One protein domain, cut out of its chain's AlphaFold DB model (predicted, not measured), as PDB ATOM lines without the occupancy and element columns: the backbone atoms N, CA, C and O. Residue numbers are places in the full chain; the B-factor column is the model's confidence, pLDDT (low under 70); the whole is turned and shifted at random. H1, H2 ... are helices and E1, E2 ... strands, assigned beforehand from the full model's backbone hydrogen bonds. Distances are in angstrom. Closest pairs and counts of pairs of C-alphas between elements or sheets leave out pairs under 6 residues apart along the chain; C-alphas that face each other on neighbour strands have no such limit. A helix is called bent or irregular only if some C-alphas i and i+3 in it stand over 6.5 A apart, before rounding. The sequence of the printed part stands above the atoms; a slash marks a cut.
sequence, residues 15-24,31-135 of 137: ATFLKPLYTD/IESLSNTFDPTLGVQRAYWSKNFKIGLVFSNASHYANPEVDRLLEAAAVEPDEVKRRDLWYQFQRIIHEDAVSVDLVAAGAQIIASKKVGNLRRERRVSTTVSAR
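AT A GLANCE: This is residues 15 to 24 and 31 to 135 of the 137 residues of the protein "ABC-type transport system substrate-binding protein" of Rhizobium sp. BK650 (UniProt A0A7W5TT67). A small, strongly twisted three-stranded sheet and a helical hairpin, H4 and H5, stand at two sides of the body, with the short helices H2 and H3 between the sheet and H4. The link from E2 to E3 runs far out from the sheet as a long loop whose residues 114 to 121 stick out, while H1 sits at another side, beyond part of the long link of residues 49 to 67. The printed part has 115 residues, with five named helices and three named strands in the order H1, E1, H2, H3, H4, H5, E2, E3; the sheet runs E1, E3, E2, antiparallel throughout, and the class is mixed, helices and strands. It is only just loose, close to compact, with a radius of gyration of the C-alphas of 16.3 A, and flat, spanning 53 by 41 by 22 A.

IN THESE COORDINATES: H1, residues 15 to 23, begins at C-alpha 15 (124.222, 311.902, 222.546) and measures 12.1 A; it is neither bent nor irregular, but only just: C-alphas 16 and 19 are 6.3 A apart. E1 is residues 31 to 36, 15.5 A. H2, residues 40 to 43, and H3, residues 45 to 48, are short. H4, residues 68 to 79, measures 17.1 A. H5, residues 83 to 99, begins at C-alpha 83 (150.009, 312.556, 193.819) and measures 24.4 A. E2 is residues 103 to 107, 12.2 A. E3, residues 127 to 134, measures 22.2 A and ends at C-alpha 134 (141.666, 322.859, 222.158).

HOW THE PARTS SIT: E3 is the inner strand. E1 and E3 are antiparallel at 142 degrees, with N 32 and O 131 2.9 A apart, within hydrogen-bond range. E2 and E3 form a hairpin, antiparallel at 140 degrees, with N 104 and O 132 at 2.8 A. H2 only grazes the sheet with residues 42 to 43, and H3 with residues 45 to 48. H2 and H3 meet only through their link. H2 only just touches residues 74 to 78 of H4, with 3 pairs of C-alphas within 8 A, the closest being those of Thr 41 and Ala 78, 6.0 A. H3 and H4 are close but not clearly touching, with C-alphas 45 and 74 closest at 6.5 A. H4 and H5, a helical hairpin, touch at a shallow tilt of 25 degrees, opposite ways; the closest C-alphas, those of Ala 77 and Arg 86, are 5.1 A apart. H1 is not on the sheet and is apart from H2, H3, H4 and H5. Every O i to N i+4 pair is within hydrogen-bond range in H5, 3 of 5 in H1 and 7 of 8 in H4; H2 and H3 are too short for such a pair, and each has its one O i to N i+3 pair within range.

THE WHOLE: The C-alphas farthest apart, those of Pro 68 and Lys 118, are 52.9 A apart. Without residues 114 to 121, which stand free, the body spans 42 by 39 by 22 A. Residues 25 to 30 are not printed, and C-alphas 24 and 31 are 16.6 A apart across this cut. The links H3 to H4 and E2 to E3 are long, 19 residues each. The mean pLDDT of the printed part is 89.7; residues 123 to 129 are under 70.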
ATOM      1  N   ALA A  15     125.316 310.973 222.830       90.44
ATOM      2  CA  ALA A  15     124.222 311.902 222.546       90.44
ATOM      3  C   ALA A  15     124.323 313.161 223.420       90.44
ATOM      4  O   ALA A  15     124.166 314.278 222.923       90.44
ATOM      5  N   THR A  16     124.664 312.979 224.696       93.69
ATOM      6  CA  THR A  16     124.875 314.075 225.647       93.69
ATOM      7  C   THR A  16     126.141 314.878 225.324       93.69
ATOM      8  O   THR A  16     126.140 316.098 225.458       93.69
ATOM      9  N   PHE A  17     127.198 314.223 224.831       92.81
ATOM     10  CA  PHE A  17     128.482 314.840 224.473       92.81
ATOM     11  C   PHE A  17     128.384 315.842 223.312       92.81
ATOM     12  O   PHE A  17     129.069 316.867 223.312       92.81
ATOM     13  N   LEU A  18     127.536 315.570 222.316       95.12
ATOM     14  CA  LEU A  18     127.506 316.358 221.079       95.12
ATOM     15  C   LEU A  18     127.031 317.801 221.289       95.12
ATOM     16  O   LEU A  18     127.540 318.700 220.619       95.12
ATOM     17  N   LYS A  19     126.075 318.044 222.196       95.06
ATOM     18  CA  LYS A  19     125.495 319.384 222.391       95.06
ATOM     19  C   LYS A  19     126.499 320.373 223.006       95.06
ATOM     20  O   LYS A  19     126.708 321.408 222.372       95.06
ATOM     21  N   PRO A  20     127.170 320.087 224.144       94.56
ATOM     22  CA  PRO A  20     128.206 320.967 224.683       94.56
ATOM     23  C   PRO A  20     129.322 321.247 223.677       94.56
ATOM     24  O   PRO A  20     129.796 322.372 223.576       94.56
ATOM     25  N   LEU A  21     129.706 320.250 222.883       95.12
ATOM     26  CA  LEU A  21     130.828 320.356 221.959       95.12
ATOM     27  C   LEU A  21     130.501 321.134 220.678       95.12
ATOM     28  O   LEU A  21     131.195 322.089 220.327       95.12
ATOM     29  N   TYR A  22     129.456 320.736 219.958       95.94
ATOM     30  CA  TYR A  22     129.179 321.243 218.611       95.94
ATOM     31  C   TYR A  22     128.128 322.351 218.578       95.94
ATOM     32  O   TYR A  22     128.131 323.145 217.639       95.94
ATOM     33  N   THR A  23     127.263 322.439 219.591       95.56
ATOM     34  CA  THR A  23     126.193 323.445 219.653       95.56
ATOM     35  C   THR A  23     126.519 324.551 220.646       95.56
ATOM     36  O   THR A  23     126.641 325.703 220.246       95.56
ATOM     37  N   ASP A  24     126.689 324.210 221.925       95.56
ATOM     38  CA  ASP A  24     126.876 325.205 222.993       95.56
ATOM     39  C   ASP A  24     128.314 325.723 223.055       95.56
ATOM     40  O   ASP A  24     128.564 326.788 223.611       95.56
ATOM     41  N   ILE A  31     138.645 315.354 223.937       92.94
ATOM     42  CA  ILE A  31     139.248 314.128 223.409       92.94
ATOM     43  C   ILE A  31     138.287 313.558 222.376       92.94
ATOM     44  O   ILE A  31     137.177 313.148 222.721       92.94
ATOM     45  N   GLU A  32     138.714 313.515 221.120       87.69
ATOM     46  CA  GLU A  32     137.891 313.040 220.013       87.69
ATOM     47  C   GLU A  32     138.599 311.943 219.230       87.69
ATOM     48  O   GLU A  32     139.818 311.939 219.065       87.69
ATOM     49  N   SER A  33     137.802 311.015 218.703       85.25
ATOM     50  CA  SER A  33     138.266 310.022 217.740       85.25
ATOM     51  C   SER A  33     137.596 310.273 216.397       85.25
ATOM     52  O   SER A  33     136.428 309.932 216.192       85.25
ATOM     53  N   LEU A  34     138.350 310.842 215.460       84.06
ATOM     54  CA  LEU A  34     137.905 311.039 214.086       84.06
ATOM     55  C   LEU A  34     138.507 309.945 213.198       84.06
ATOM     56  O   LEU A  34     139.680 309.582 213.290       84.06
ATOM     57  N   SER A  35     137.668 309.358 212.342       80.25
ATOM     58  CA  SER A  35     138.131 308.352 211.387       80.25
ATOM     59  C   SER A  35     138.951 309.016 210.285       80.25
ATOM     60  O   SER A  35     138.436 309.890 209.587       80.25
ATOM     61  N   ASN A  36     140.182 308.540 210.093       79.31
ATOM     62  CA  ASN A  36     141.010 308.905 208.953       79.31
ATOM     63  C   ASN A  36     140.723 307.901 207.837       79.31
ATOM     64  O   ASN A  36     141.021 306.708 207.942       79.31
ATOM     65  N   THR A  37     140.070 308.375 206.785       78.19
ATOM     66  CA  THR A  37     139.801 307.587 205.580       78.19
ATOM     67  C   THR A  37     141.058 307.465 204.722       78.19
ATOM     68  O   THR A  37     142.056 308.138 204.968       78.19
ATOM     69  N   PHE A  38     141.013 306.599 203.704       79.62
ATOM     70  CA  PHE A  38     142.114 306.450 202.745       79.62
ATOM     71  C   PHE A  38     142.448 307.773 202.041       79.62
ATOM     72  O   PHE A  38     143.611 308.039 201.759       79.62
ATOM     73  N   ASP A  39     141.429 308.603 201.803       85.88
ATOM     74  CA  ASP A  39     141.591 309.957 201.300       85.88
ATOM     75  C   ASP A  39     141.517 310.970 202.464       85.88
ATOM     76  O   ASP A  39     140.489 311.034 203.153       85.88
ATOM     77  N   PRO A  40     142.575 311.763 202.711       87.75
ATOM     78  CA  PRO A  40     142.610 312.745 203.796       87.75
ATOM     79  C   PRO A  40     141.632 313.924 203.613       87.75
ATOM     80  O   PRO A  40     141.206 314.508 204.611       87.75
ATOM     81  N   THR A  41     141.184 314.237 202.393       89.25
ATOM     82  CA  THR A  41     140.140 315.250 202.138       89.25
ATOM     83  C   THR A  41     138.819 314.852 202.807       89.25
ATOM     84  O   THR A  41     138.107 315.701 203.335       89.25
ATOM     85  N   LEU A  42     138.495 313.556 202.863       83.12
ATOM     86  CA  LEU A  42     137.259 313.080 203.498       83.12
ATOM     87  C   LEU A  42     137.378 312.977 205.027       83.12
ATOM     88  O   LEU A  42     136.446 313.325 205.753       83.12
ATOM     89  N   GLY A  43     138.511 312.476 205.522       84.12
ATOM     90  CA  GLY A  43     138.684 312.144 206.940       84.12
ATOM     91  C   GLY A  43     139.215 313.291 207.794       84.12
ATOM     92  O   GLY A  43     138.738 313.483 208.915       84.12
ATOM     93  N   VAL A  44     140.172 314.052 207.250       91.81
ATOM     94  CA  VAL A  44     141.024 315.001 207.986       91.81
ATOM     95  C   VAL A  44     140.590 316.443 207.744       91.81
ATOM     96  O   VAL A  44     140.345 317.166 208.705       91.81
ATOM     97  N   GLN A  45     140.425 316.859 206.482       94.75
ATOM     98  CA  GLN A  45     140.115 318.254 206.122       94.75
ATOM     99  C   GLN A  45     138.931 318.826 206.905       94.75
ATOM    100  O   GLN A  45     138.962 319.976 207.339       94.75
ATOM    101  N   ARG A  46     137.896 318.011 207.138       92.88
ATOM    102  CA  ARG A  46     136.665 318.443 207.810       92.88
ATOM    103  C   ARG A  46     136.859 318.996 209.225       92.88
ATOM    104  O   ARG A  46     135.975 319.714 209.693       92.88
ATOM    105  N   ALA A  47     137.952 318.623 209.888       93.81
ATOM    106  CA  ALA A  47     138.275 319.038 211.247       93.81
ATOM    107  C   ALA A  47     139.051 320.364 211.299       93.81
ATOM    108  O   ALA A  47     139.044 321.010 212.338       93.81
ATOM    109  N   TYR A  48     139.678 320.785 210.195       95.75
ATOM    110  CA  TYR A  48     140.613 321.922 210.184       95.75
ATOM    111  C   TYR A  48     140.263 323.015 209.174       95.75
ATOM    112  O   TYR A  48     140.769 324.126 209.281       95.75
ATOM    113  N   TRP A  49     139.398 322.727 208.199       97.06
ATOM    114  CA  TRP A  49     138.930 323.728 207.246       97.06
ATOM    115  C   TRP A  49     138.035 324.748 207.957       97.06
ATOM    116  O   TRP A  49     137.042 324.376 208.596       97.06
ATOM    117  N   SER A  50     138.353 326.038 207.849       97.56
ATOM    118  CA  SER A  50     137.648 327.092 208.592       97.56
ATOM    119  C   SER A  50     136.163 327.165 208.224       97.56
ATOM    120  O   SER A  50     135.300 327.305 209.090       97.56
ATOM    121  N   LYS A  51     135.830 326.937 206.946       96.62
ATOM    122  CA  LYS A  51     134.449 326.936 206.416       96.62
ATOM    123  C   LYS A  51     133.581 325.797 206.961       96.62
ATOM    124  O   LYS A  51     132.360 325.797 206.781       96.62
ATOM    125  N   ASN A  52     134.206 324.830 207.626       95.88
ATOM    126  CA  ASN A  52     133.541 323.736 208.312       95.88
ATOM    127  C   ASN A  52     133.223 324.041 209.781       95.88
ATOM    128  O   ASN A  52     132.597 323.218 210.451       95.88
ATOM    129  N   PHE A  53     133.576 325.227 210.278       96.62
ATOM    130  CA  PHE A  53     133.032 325.720 211.532       96.62
ATOM    131  C   PHE A  53     131.571 326.143 211.339       96.62
ATOM    132  O   PHE A  53     131.264 327.203 210.789       96.62
ATOM    133  N   LYS A  54     130.647 325.278 211.765       96.06
ATOM    134  CA  LYS A  54     129.203 325.533 211.740       96.06
ATOM    135  C   LYS A  54     128.588 325.044 213.044       96.06
ATOM    136  O   LYS A  54     128.776 323.888 213.418       96.06
ATOM    137  N   ILE A  55     127.830 325.909 213.714       95.88
ATOM    138  CA  ILE A  55     127.134 325.554 214.955       95.88
ATOM    139  C   ILE A  55     126.184 324.375 214.694       95.88
ATOM    140  O   ILE A  55     125.385 324.401 213.760       95.88
ATOM    141  N   GLY A  56     126.307 323.332 215.512       95.00
ATOM    142  CA  GLY A  56     125.553 322.083 215.414       95.00
ATOM    143  C   GLY A  56     126.098 321.068 214.401       95.00
ATOM    144  O   GLY A  56     125.582 319.950 214.342       95.00
ATOM    145  N   LEU A  57     127.135 321.397 213.619       95.56
ATOM    146  CA  LEU A  57     127.744 320.449 212.683       95.56
ATOM    147  C   LEU A  57     128.709 319.512 213.418       95.56
ATOM    148  O   LEU A  57     129.867 319.840 213.670       95.56
ATOM    149  N   VAL A  58     128.208 318.325 213.742       93.88
ATOM    150  CA  VAL A  58     128.949 317.304 214.487       93.88
ATOM    151  C   VAL A  58     130.099 316.697 213.684       93.88
ATOM    152  O   VAL A  58     130.024 316.551 212.464       93.88
ATOM    153  N   PHE A  59     131.160 316.297 214.388       91.62
ATOM    154  CA  PHE A  59     132.369 315.683 213.829       91.62
ATOM    155  C   PHE A  59     133.057 316.531 212.749       91.62
ATOM    156  O   PHE A  59     133.577 316.002 211.765       91.62
ATOM    157  N   SER A  60     133.035 317.851 212.910       93.75
ATOM    158  CA  SER A  60     133.699 318.786 212.002       93.75
ATOM    159  C   SER A  60     134.733 319.634 212.743       93.75
ATOM    160  O   SER A  60     135.435 319.098 213.596       93.75
ATOM    161  N   ASN A  61     134.870 320.921 212.408       94.94
ATOM    162  CA  ASN A  61     135.849 321.822 213.012       94.94
ATOM    163  C   ASN A  61     135.417 322.192 214.439       94.94
ATOM    164  O   ASN A  61     134.884 323.269 214.708       94.94
ATOM    165  N   ALA A  62     135.597 321.235 215.349       93.88
ATOM    166  CA  ALA A  62     135.250 321.377 216.746       93.88
ATOM    167  C   ALA A  62     136.141 322.406 217.430       93.88
ATOM    168  O   ALA A  62     135.661 323.064 218.335       93.88
ATOM    169  N   SER A  63     137.385 322.604 217.002       93.94
ATOM    170  CA  SER A  63     138.296 323.575 217.608       93.94
ATOM    171  C   SER A  63     137.971 325.024 217.240       93.94
ATOM    172  O   SER A  63     138.477 325.913 217.908       93.94
ATOM    173  N   HIS A  64     137.120 325.277 216.233       95.38
ATOM    174  CA  HIS A  64     136.953 326.606 215.620       95.38
ATOM    175  C   HIS A  64     138.292 327.173 215.110       95.38
ATOM    176  O   HIS A  64     138.530 328.377 215.080       95.38
ATOM    177  N   TYR A  65     139.184 326.283 214.674       96.81
ATOM    178  CA  TYR A  65     140.455 326.676 214.090       96.81
ATOM    179  C   TYR A  65     140.235 327.354 212.733       96.81
ATOM    180  O   TYR A  65     139.478 326.860 211.893       96.81
ATOM    181  N   ALA A  66     140.906 328.482 212.515       97.56
ATOM    182  CA  ALA A  66     140.838 329.232 211.272       97.56
ATOM    183  C   ALA A  66     142.214 329.809 210.933       97.56
ATOM    184  O   ALA A  66     142.743 330.654 211.653       97.56
ATOM    185  N   ASN A  67     142.778 329.362 209.815       98.19
ATOM    186  CA  ASN A  67     144.036 329.864 209.282       98.19
ATOM    187  C   ASN A  67     143.929 329.911 207.744       98.19
ATOM    188  O   ASN A  67     143.765 328.856 207.123       98.19
ATOM    189  N   PRO A  68     144.023 331.099 207.112       98.31
ATOM    190  CA  PRO A  68     143.879 331.233 205.663       98.31
ATOM    191  C   PRO A  68     144.874 330.397 204.849       98.31
ATOM    192  O   PRO A  68     144.537 329.954 203.752       98.31
ATOM    193  N   GLU A  69     146.083 330.157 205.367       98.44
ATOM    194  CA  GLU A  69     147.067 329.316 204.676       98.44
ATOM    195  C   GLU A  69     146.680 327.837 204.748       98.44
ATOM    196  O   GLU A  69     146.780 327.123 203.752       98.44
ATOM    197  N   VAL A  70     146.154 327.382 205.888       98.38
ATOM    198  CA  VAL A  70     145.597 326.026 206.011       98.38
ATOM    199  C   VAL A  70     144.411 325.840 205.071       98.38
ATOM    200  O   VAL A  70     144.352 324.831 204.369       98.38
ATOM    201  N   ASP A  71     143.508 326.816 204.990       98.56
ATOM    202  CA  ASP A  71     142.390 326.764 204.047       98.56
ATOM    203  C   ASP A  71     142.884 326.658 202.601       98.56
ATOM    204  O   ASP A  71     142.422 325.792 201.857       98.56
ATOM    205  N   ARG A  72     143.873 327.477 202.216       98.69
ATOM    206  CA  ARG A  72     144.479 327.443 200.879       98.69
ATOM    207  C   ARG A  72     145.094 326.077 200.566       98.69
ATOM    208  O   ARG A  72     144.890 325.555 199.469       98.69
ATOM    209  N   LEU A  73     145.845 325.501 201.503       98.62
ATOM    210  CA  LEU A  73     146.490 324.193 201.343       98.62
ATOM    211  C   LEU A  73     145.462 323.069 201.192       98.62
ATOM    212  O   LEU A  73     145.593 322.241 200.291       98.62
ATOM    213  N   LEU A  74     144.429 323.057 202.039       98.12
ATOM    214  CA  LEU A  74     143.365 322.052 202.010       98.12
ATOM    215  C   LEU A  74     142.527 322.145 200.728       98.12
ATOM    216  O   LEU A  74     142.226 321.124 200.111       98.12
ATOM    217  N   GLU A  75     142.185 323.359 200.292       97.69
ATOM    218  CA  GLU A  75     141.437 323.587 199.052       97.69
ATOM    219  C   GLU A  75     142.252 323.195 197.813       97.69
ATOM    220  O   GLU A  75     141.716 322.545 196.915       97.69
ATOM    221  N   ALA A  76     143.554 323.499 197.784       98.12
ATOM    222  CA  ALA A  76     144.445 323.055 196.715       98.12
ATOM    223  C   ALA A  76     144.598 321.523 196.695       98.12
ATOM    224  O   ALA A  76     144.481 320.898 195.641       98.12
ATOM    225  N   ALA A  77     144.804 320.897 197.858       97.19
ATOM    226  CA  ALA A  77     144.998 319.450 197.964       97.19
ATOM    227  C   ALA A  77     143.745 318.641 197.587       97.19
ATOM    228  O   ALA A  77     143.858 317.469 197.217       97.19
ATOM    229  N   ALA A  78     142.556 319.242 197.688       94.31
ATOM    230  CA  ALA A  78     141.293 318.618 197.311       94.31
ATOM    231  C   ALA A  78     141.107 318.483 195.788       94.31
ATOM    232  O   ALA A  78     140.333 317.633 195.351       94.31
ATOM    233  N   VAL A  79     141.799 319.304 194.988       95.44
ATOM    234  CA  VAL A  79     141.648 319.343 193.520       95.44
ATOM    235  C   VAL A  79     142.929 319.005 192.751       95.44
ATOM    236  O   VAL A  79     142.897 318.975 191.526       95.44
ATOM    237  N   GLU A  80     144.047 318.755 193.438       97.62
ATOM    238  CA  GLU A  80     145.337 318.423 192.822       97.62
ATOM    239  C   GLU A  80     145.386 316.947 192.368       97.62
ATOM    240  O   GLU A  80     145.346 316.051 193.219       97.62
ATOM    241  N   PRO A  81     145.482 316.666 191.052       96.56
ATOM    242  CA  PRO A  81     145.561 315.300 190.537       96.56
ATOM    243  C   PRO A  81     146.957 314.670 190.644       96.56
ATOM    244  O   PRO A  81     147.063 313.445 190.606       96.56
ATOM    245  N   ASP A  82     148.030 315.462 190.739       98.00
ATOM    246  CA  ASP A  82     149.387 314.938 190.881       98.00
ATOM    247  C   ASP A  82     149.628 314.468 192.321       98.00
ATOM    248  O   ASP A  82     149.613 315.253 193.272       98.00
ATOM    249  N   GLU A  83     149.869 313.169 192.495       96.00
ATOM    250  CA  GLU A  83     150.009 312.556 193.819       96.00
ATOM    251  C   GLU A  83     151.176 313.135 194.631       96.00
ATOM    252  O   GLU A  83     151.072 313.269 195.854       96.00
ATOM    253  N   VAL A  84     152.281 313.500 193.973       97.75
ATOM    254  CA  VAL A  84     153.476 314.034 194.637       97.75
ATOM    255  C   VAL A  84     153.192 315.441 195.148       97.75
ATOM    256  O   VAL A  84     153.425 315.721 196.326       97.75
ATOM    257  N   LYS A  85     152.606 316.300 194.310       98.31
ATOM    258  CA  LYS A  85     152.193 317.651 194.712       98.31
ATOM    259  C   LYS A  85     151.121 317.613 195.791       98.31
ATOM    260  O   LYS A  85     151.227 318.335 196.781       98.31
ATOM    261  N   ARG A  86     150.117 316.741 195.646       97.69
ATOM    262  CA  ARG A  86     149.046 316.570 196.634       97.69
ATOM    263  C   ARG A  86     149.620 316.178 197.991       97.69
ATOM    264  O   ARG A  86     149.245 316.762 199.006       97.69
ATOM    265  N   ARG A  87     150.558 315.228 198.022       96.56
ATOM    266  CA  ARG A  87     151.262 314.825 199.245       96.56
ATOM    267  C   ARG A  87     152.018 315.994 199.879       96.56
ATOM    268  O   ARG A  87     151.934 316.177 201.090       96.56
ATOM    269  N   ASP A  88     152.729 316.786 199.086       98.31
ATOM    270  CA  ASP A  88     153.516 317.907 199.604       98.31
ATOM    271  C   ASP A  88     152.621 319.010 200.206       98.31
ATOM    272  O   ASP A  88     152.979 319.588 201.236       98.31
ATOM    273  N   LEU A  89     151.426 319.244 199.644       98.56
ATOM    274  CA  LEU A  89     150.401 320.117 200.240       98.56
ATOM    275  C   LEU A  89     149.929 319.588 201.603       98.56
ATOM    276  O   LEU A  89     149.859 320.348 202.571       98.56
ATOM    277  N   TRP A  90     149.666 318.280 201.711       96.88
ATOM    278  CA  TRP A  90     149.293 317.650 202.982       96.88
ATOM    279  C   TRP A  90     150.396 317.742 204.035       96.88
ATOM    280  O   TRP A  90     150.093 317.979 205.203       96.88
ATOM    281  N   TYR A  91     151.667 317.608 203.651       97.44
ATOM    282  CA  TYR A  91     152.775 317.770 204.593       97.44
ATOM    283  C   TYR A  91     152.911 319.201 205.106       97.44
ATOM    284  O   TYR A  91     153.131 319.394 206.300       97.44
ATOM    285  N   GLN A  92     152.752 320.201 204.239       98.25
ATOM    286  CA  GLN A  92     152.749 321.604 204.663       98.25
ATOM    287  C   GLN A  92     151.602 321.877 205.638       98.25
ATOM    288  O   GLN A  92     151.823 322.454 206.700       98.25
ATOM    289  N   PHE A  93     150.407 321.371 205.329       97.62
ATOM    290  CA  PHE A  93     149.254 321.439 206.221       97.62
ATOM    291  C   PHE A  93     149.556 320.809 207.591       97.62
ATOM    292  O   PHE A  93     149.375 321.456 208.619       97.62
ATOM    293  N   GLN A  94     150.066 319.572 207.620       95.31
ATOM    294  CA  GLN A  94     150.363 318.859 208.867       95.31
ATOM    295  C   GLN A  94     151.395 319.587 209.729       95.31
ATOM    296  O   GLN A  94     151.273 319.589 210.952       95.31
ATOM    297  N   ARG A  95     152.395 320.219 209.103       97.06
ATOM    298  CA  ARG A  95     153.380 321.035 209.815       97.06
ATOM    299  C   ARG A  95     152.733 322.216 210.521       97.06
ATOM    300  O   ARG A  95     152.981 322.386 211.706       97.06
ATOM    301  N   ILE A  96     151.877 322.967 209.830       97.69
ATOM    302  CA  ILE A  96     151.191 324.121 210.427       97.69
ATOM    303  C   ILE A  96     150.299 323.670 211.587       97.69
ATOM    304  O   ILE A  96     150.377 324.238 212.666       97.69
ATOM    305  N   ILE A  97     149.514 322.601 211.411       95.31
ATOM    306  CA  ILE A  97     148.651 322.075 212.484       95.31
ATOM    307  C   ILE A  97     149.454 321.670 213.727       95.31
ATOM    308  O   ILE A  97     148.995 321.875 214.853       95.31
ATOM    309  N   HIS A  98     150.646 321.107 213.528       94.31
ATOM    310  CA  HIS A  98     151.543 320.751 214.620       94.31
ATOM    311  C   HIS A  98     152.161 321.984 215.294       94.31
ATOM    312  O   HIS A  98     152.191 322.052 216.521       94.31
ATOM    313  N   GLU A  99     152.632 322.954 214.508       96.00
ATOM    314  CA  GLU A  99     153.242 324.199 214.993       96.00
ATOM    315  C   GLU A  99     152.227 325.070 215.761       96.00
ATOM    316  O   GLU A  99     152.557 325.601 216.822       96.00
ATOM    317  N   ASP A 100     150.973 325.124 215.303       96.00
ATOM    318  CA  ASP A 100     149.867 325.844 215.955       96.00
ATOM    319  C   ASP A 100     149.278 325.089 217.166       96.00
ATOM    320  O   ASP A 100     148.403 325.612 217.865       96.00
ATOM    321  N   ALA A 101     149.734 323.854 217.412       92.88
ATOM    322  CA  ALA A 101     149.260 322.965 218.472       92.88
ATOM    323  C   ALA A 101     147.727 322.784 218.506       92.88
ATOM    324  O   ALA A 101     147.143 322.602 219.574       92.88
ATOM    325  N   VAL A 102     147.079 322.792 217.332       92.94
ATOM    326  CA  VAL A 102     145.606 322.706 217.194       92.94
ATOM    327  C   VAL A 102     145.053 321.449 217.846       92.94
ATOM    328  O   VAL A 102     143.958 321.439 218.414       92.94
ATOM    329  N   SER A 103     145.824 320.371 217.734       90.31
ATOM    330  CA  SER A 103     145.454 319.068 218.235       90.31
ATOM    331  C   SER A 103     146.699 318.244 218.570       90.31
ATOM    332  O   SER A 103     147.704 318.325 217.860       90.31
ATOM    333  N   VAL A 104     146.631 317.431 219.622       89.50
ATOM    334  CA  VAL A 104     147.702 316.526 220.057       89.50
ATOM    335  C   VAL A 104     147.259 315.085 219.850       89.50
ATOM    336  O   VAL A 104     146.318 314.620 220.497       89.50
ATOM    337  N   ASP A 105     147.937 314.368 218.955       87.31
ATOM    338  CA  ASP A 105     147.652 312.957 218.701       87.31
ATOM    339  C   ASP A 105     148.023 312.101 219.920       87.31
ATOM    340  O   ASP A 105     149.167 312.099 220.377       87.31
ATOM    341  N   LEU A 106     147.047 311.356 220.445       88.00
ATOM    342  CA  LEU A 106     147.221 310.479 221.604       88.00
ATOM    343  C   LEU A 106     147.538 309.045 221.190       88.00
ATOM    344  O   LEU A 106     148.485 308.438 221.685       88.00
ATOM    345  N   VAL A 107     146.702 308.463 220.324       86.38
ATOM    346  CA  VAL A 107     146.828 307.057 219.927       86.38
ATOM    347  C   VAL A 107     146.147 306.784 218.591       86.38
ATOM    348  O   VAL A 107     145.029 307.226 218.340       86.38
ATOM    349  N   ALA A 108     146.791 305.969 217.754       82.94
ATOM    350  CA  ALA A 108     146.188 305.374 216.566       82.94
ATOM    351  C   ALA A 108     145.839 303.906 216.858       82.94
ATOM    352  O   ALA A 108     146.637 302.994 216.623       82.94
ATOM    353  N   ALA A 109     144.659 303.668 217.436       71.69
ATOM    354  CA  ALA A 109     144.279 302.334 217.888       71.69
ATOM    355  C   ALA A 109     144.040 301.377 216.710       71.69
ATOM    356  O   ALA A 109     143.343 301.680 215.738       71.69
ATOM    357  N   GLY A 110     144.593 300.170 216.814       71.88
ATOM    358  CA  GLY A 110     144.324 299.116 215.849       71.88
ATOM    359  C   GLY A 110     142.954 298.474 216.074       71.88
ATOM    360  O   GLY A 110     142.682 298.000 217.174       71.88
ATOM    361  N   ALA A 111     142.121 298.383 215.031       71.56
ATOM    362  CA  ALA A 111     140.852 297.658 215.097       71.56
ATOM    363  C   ALA A 111     141.043 296.186 215.520       71.56
ATOM    364  O   ALA A 111     141.805 295.440 214.900       71.56
ATOM    365  N   GLN A 112     140.315 295.777 216.558       79.81
ATOM    366  CA  GLN A 112     140.227 294.394 217.022       79.81
ATOM    367  C   GLN A 112     138.896 293.809 216.548       79.81
ATOM    368  O   GLN A 112     137.854 294.442 216.709       79.81
ATOM    369  N   ILE A 113     138.917 292.618 215.948       80.12
ATOM    370  CA  ILE A 113     137.706 291.915 215.506       80.12
ATOM    371  C   ILE A 113     137.601 290.627 216.313       80.12
ATOM    372  O   ILE A 113     138.495 289.785 216.255       80.12
ATOM    373  N   ILE A 114     136.494 290.467 217.033       86.06
ATOM    374  CA  ILE A 114     136.117 289.211 217.681       86.06
ATOM    375  C   ILE A 114     134.875 288.709 216.952       86.06
ATOM    376  O   ILE A 114     133.844 289.376 216.941       86.06
ATOM    377  N   ALA A 115     134.982 287.549 216.310       86.88
ATOM    378  CA  ALA A 115     133.890 286.954 215.552       86.88
ATOM    379  C   ALA A 115     133.846 285.437 215.748       86.88
ATOM    380  O   ALA A 115     134.850 284.794 216.057       86.88
ATOM    381  N   SER A 116     132.662 284.854 215.552       90.31
ATOM    382  CA  SER A 116     132.488 283.401 215.556       90.31
ATOM    383  C   SER A 116     133.296 282.757 214.430       90.31
ATOM    384  O   SER A 116     133.276 283.244 213.303       90.31
ATOM    385  N   LYS A 117     133.910 281.592 214.697       85.12
ATOM    386  CA  LYS A 117     134.621 280.784 213.683       85.12
ATOM    387  C   LYS A 117     133.748 280.413 212.475       85.12
ATOM    388  O   LYS A 117     134.277 280.063 211.430       85.12
ATOM    389  N   LYS A 118     132.419 280.461 212.628       91.25
ATOM    390  CA  LYS A 118     131.447 280.185 211.558       91.25
ATOM    391  C   LYS A 118     131.338 281.323 210.533       91.25
ATOM    392  O   LYS A 118     130.749 281.115 209.478       91.25
ATOM    393  N   VAL A 119     131.858 282.515 210.838       86.75
ATOM    394  CA  VAL A 119     131.830 283.676 209.940       86.75
ATOM    395  C   VAL A 119     133.129 283.715 209.135       86.75
ATOM    396  O   VAL A 119     134.205 283.920 209.693       86.75
ATOM    397  N   GLY A 120     133.026 283.515 207.819       82.81
ATOM    398  CA  GLY A 120     134.136 283.686 206.875       82.81
ATOM    399  C   GLY A 120     134.229 285.112 206.318       82.81
ATOM    400  O   GLY A 120     133.312 285.913 206.476       82.81
ATOM    401  N   ASN A 121     135.327 285.414 205.618       81.81
ATOM    402  CA  ASN A 121     135.524 286.637 204.818       81.81
ATOM    403  C   ASN A 121     135.455 287.981 205.571       81.81
ATOM    404  O   ASN A 121     135.175 289.018 204.969       81.81
ATOM    405  N   LEU A 122     135.771 288.004 206.867       76.69
ATOM    406  CA  LEU A 122     135.946 289.261 207.594       76.69
ATOM    407  C   LEU A 122     137.252 289.945 207.169       76.69
ATOM    408  O   LEU A 122     138.344 289.434 207.415       76.69
ATOM    409  N   ARG A 123     137.137 291.124 206.550       69.94
ATOM    410  CA  ARG A 123     138.265 292.020 206.275       69.94
ATOM    411  C   ARG A 123     138.273 293.185 207.255       69.94
ATOM    412  O   ARG A 123     137.235 293.766 207.562       69.94
ATOM    413  N   ARG A 124     139.470 293.527 207.729       64.25
ATOM    414  CA  ARG A 124     139.706 294.687 208.584       64.25
ATOM    415  C   ARG A 124     139.943 295.912 207.710       64.25
ATOM    416  O   ARG A 124     140.902 295.935 206.953       64.25
ATOM    417  N   GLU A 125     139.121 296.937 207.895       62.66
ATOM    418  CA  GLU A 125     139.300 298.248 207.273       62.66
ATOM    419  C   GLU A 125     139.002 299.330 208.323       62.66
ATOM    420  O   GLU A 125     137.845 299.494 208.725       62.66
ATOM    421  N   ARG A 126     140.054 300.001 208.828       59.69
ATOM    422  CA  ARG A 126     140.036 301.361 209.418       59.69
ATOM    423  C   ARG A 126     141.351 301.730 210.113       59.69
ATOM    424  O   ARG A 126     141.944 300.907 210.815       59.69
ATOM    425  N   ARG A 127     141.719 303.014 209.997       62.12
ATOM    426  CA  ARG A 127     142.640 303.741 210.885       62.12
ATOM    427  C   ARG A 127     141.846 304.869 211.551       62.12
ATOM    428  O   ARG A 127     141.327 305.747 210.871       62.12
ATOM    429  N   VAL A 128     141.697 304.816 212.868       59.59
ATOM    430  CA  VAL A 128     141.098 305.903 213.655       59.59
ATOM    431  C   VAL A 128     142.231 306.532 214.451       59.59
ATOM    432  O   VAL A 128     143.012 305.792 215.054       59.59
ATOM    433  N   SER A 129     142.339 307.858 214.409       69.38
ATOM    434  CA  SER A 129     143.227 308.592 215.311       69.38
ATOM    435  C   SER A 129     142.396 309.152 216.454       69.38
ATOM    436  O   SER A 129     141.263 309.591 216.240       69.38
ATOM    437  N   THR A 130     142.950 309.095 217.656       73.75
ATOM    438  CA  THR A 130     142.406 309.761 218.832       73.75
ATOM    439  C   THR A 130     143.323 310.906 219.194       73.75
ATOM    440  O   THR A 130     144.529 310.706 219.353       73.75
ATOM    441  N   THR A 131     142.734 312.077 219.369       73.44
ATOM    442  CA  THR A 131     143.456 313.338 219.472       73.44
ATOM    443  C   THR A 131     142.788 314.200 220.545       73.44
ATOM    444  O   THR A 131     141.581 314.086 220.775       73.44
ATOM    445  N   VAL A 132     143.566 315.033 221.234       79.50
ATOM    446  CA  VAL A 132     143.033 316.106 222.087       79.50
ATOM    447  C   VAL A 132     143.078 317.404 221.311       79.50
ATOM    448  O   VAL A 132     144.147 317.768 220.838       79.50
ATOM    449  N   SER A 133     141.961 318.111 221.217       79.88
ATOM    450  CA  SER A 133     141.889 319.415 220.556       79.88
ATOM    451  C   SER A 133     141.491 320.489 221.557       79.88
ATOM    452  O   SER A 133     140.661 320.248 222.438       79.88
ATOM    453  N   ALA A 134     142.069 321.676 221.408       83.25
ATOM    454  CA  ALA A 134     141.666 322.859 222.158       83.25
ATOM    455  C   ALA A 134     140.633 323.670 221.369       83.25
ATOM    456  O   ALA A 134     140.652 323.688 220.135       83.25
ATOM    457  N   ARG A 135     139.726 324.351 222.074       84.56
ATOM    458  CA  ARG A 135     138.863 325.365 221.459       84.56
ATOM    459  C   ARG A 135     139.636 326.675 221.285       84.56
ATOM    460  O   ARG A 135     140.246 327.166 222.230       84.56
TER     461      ARG A 135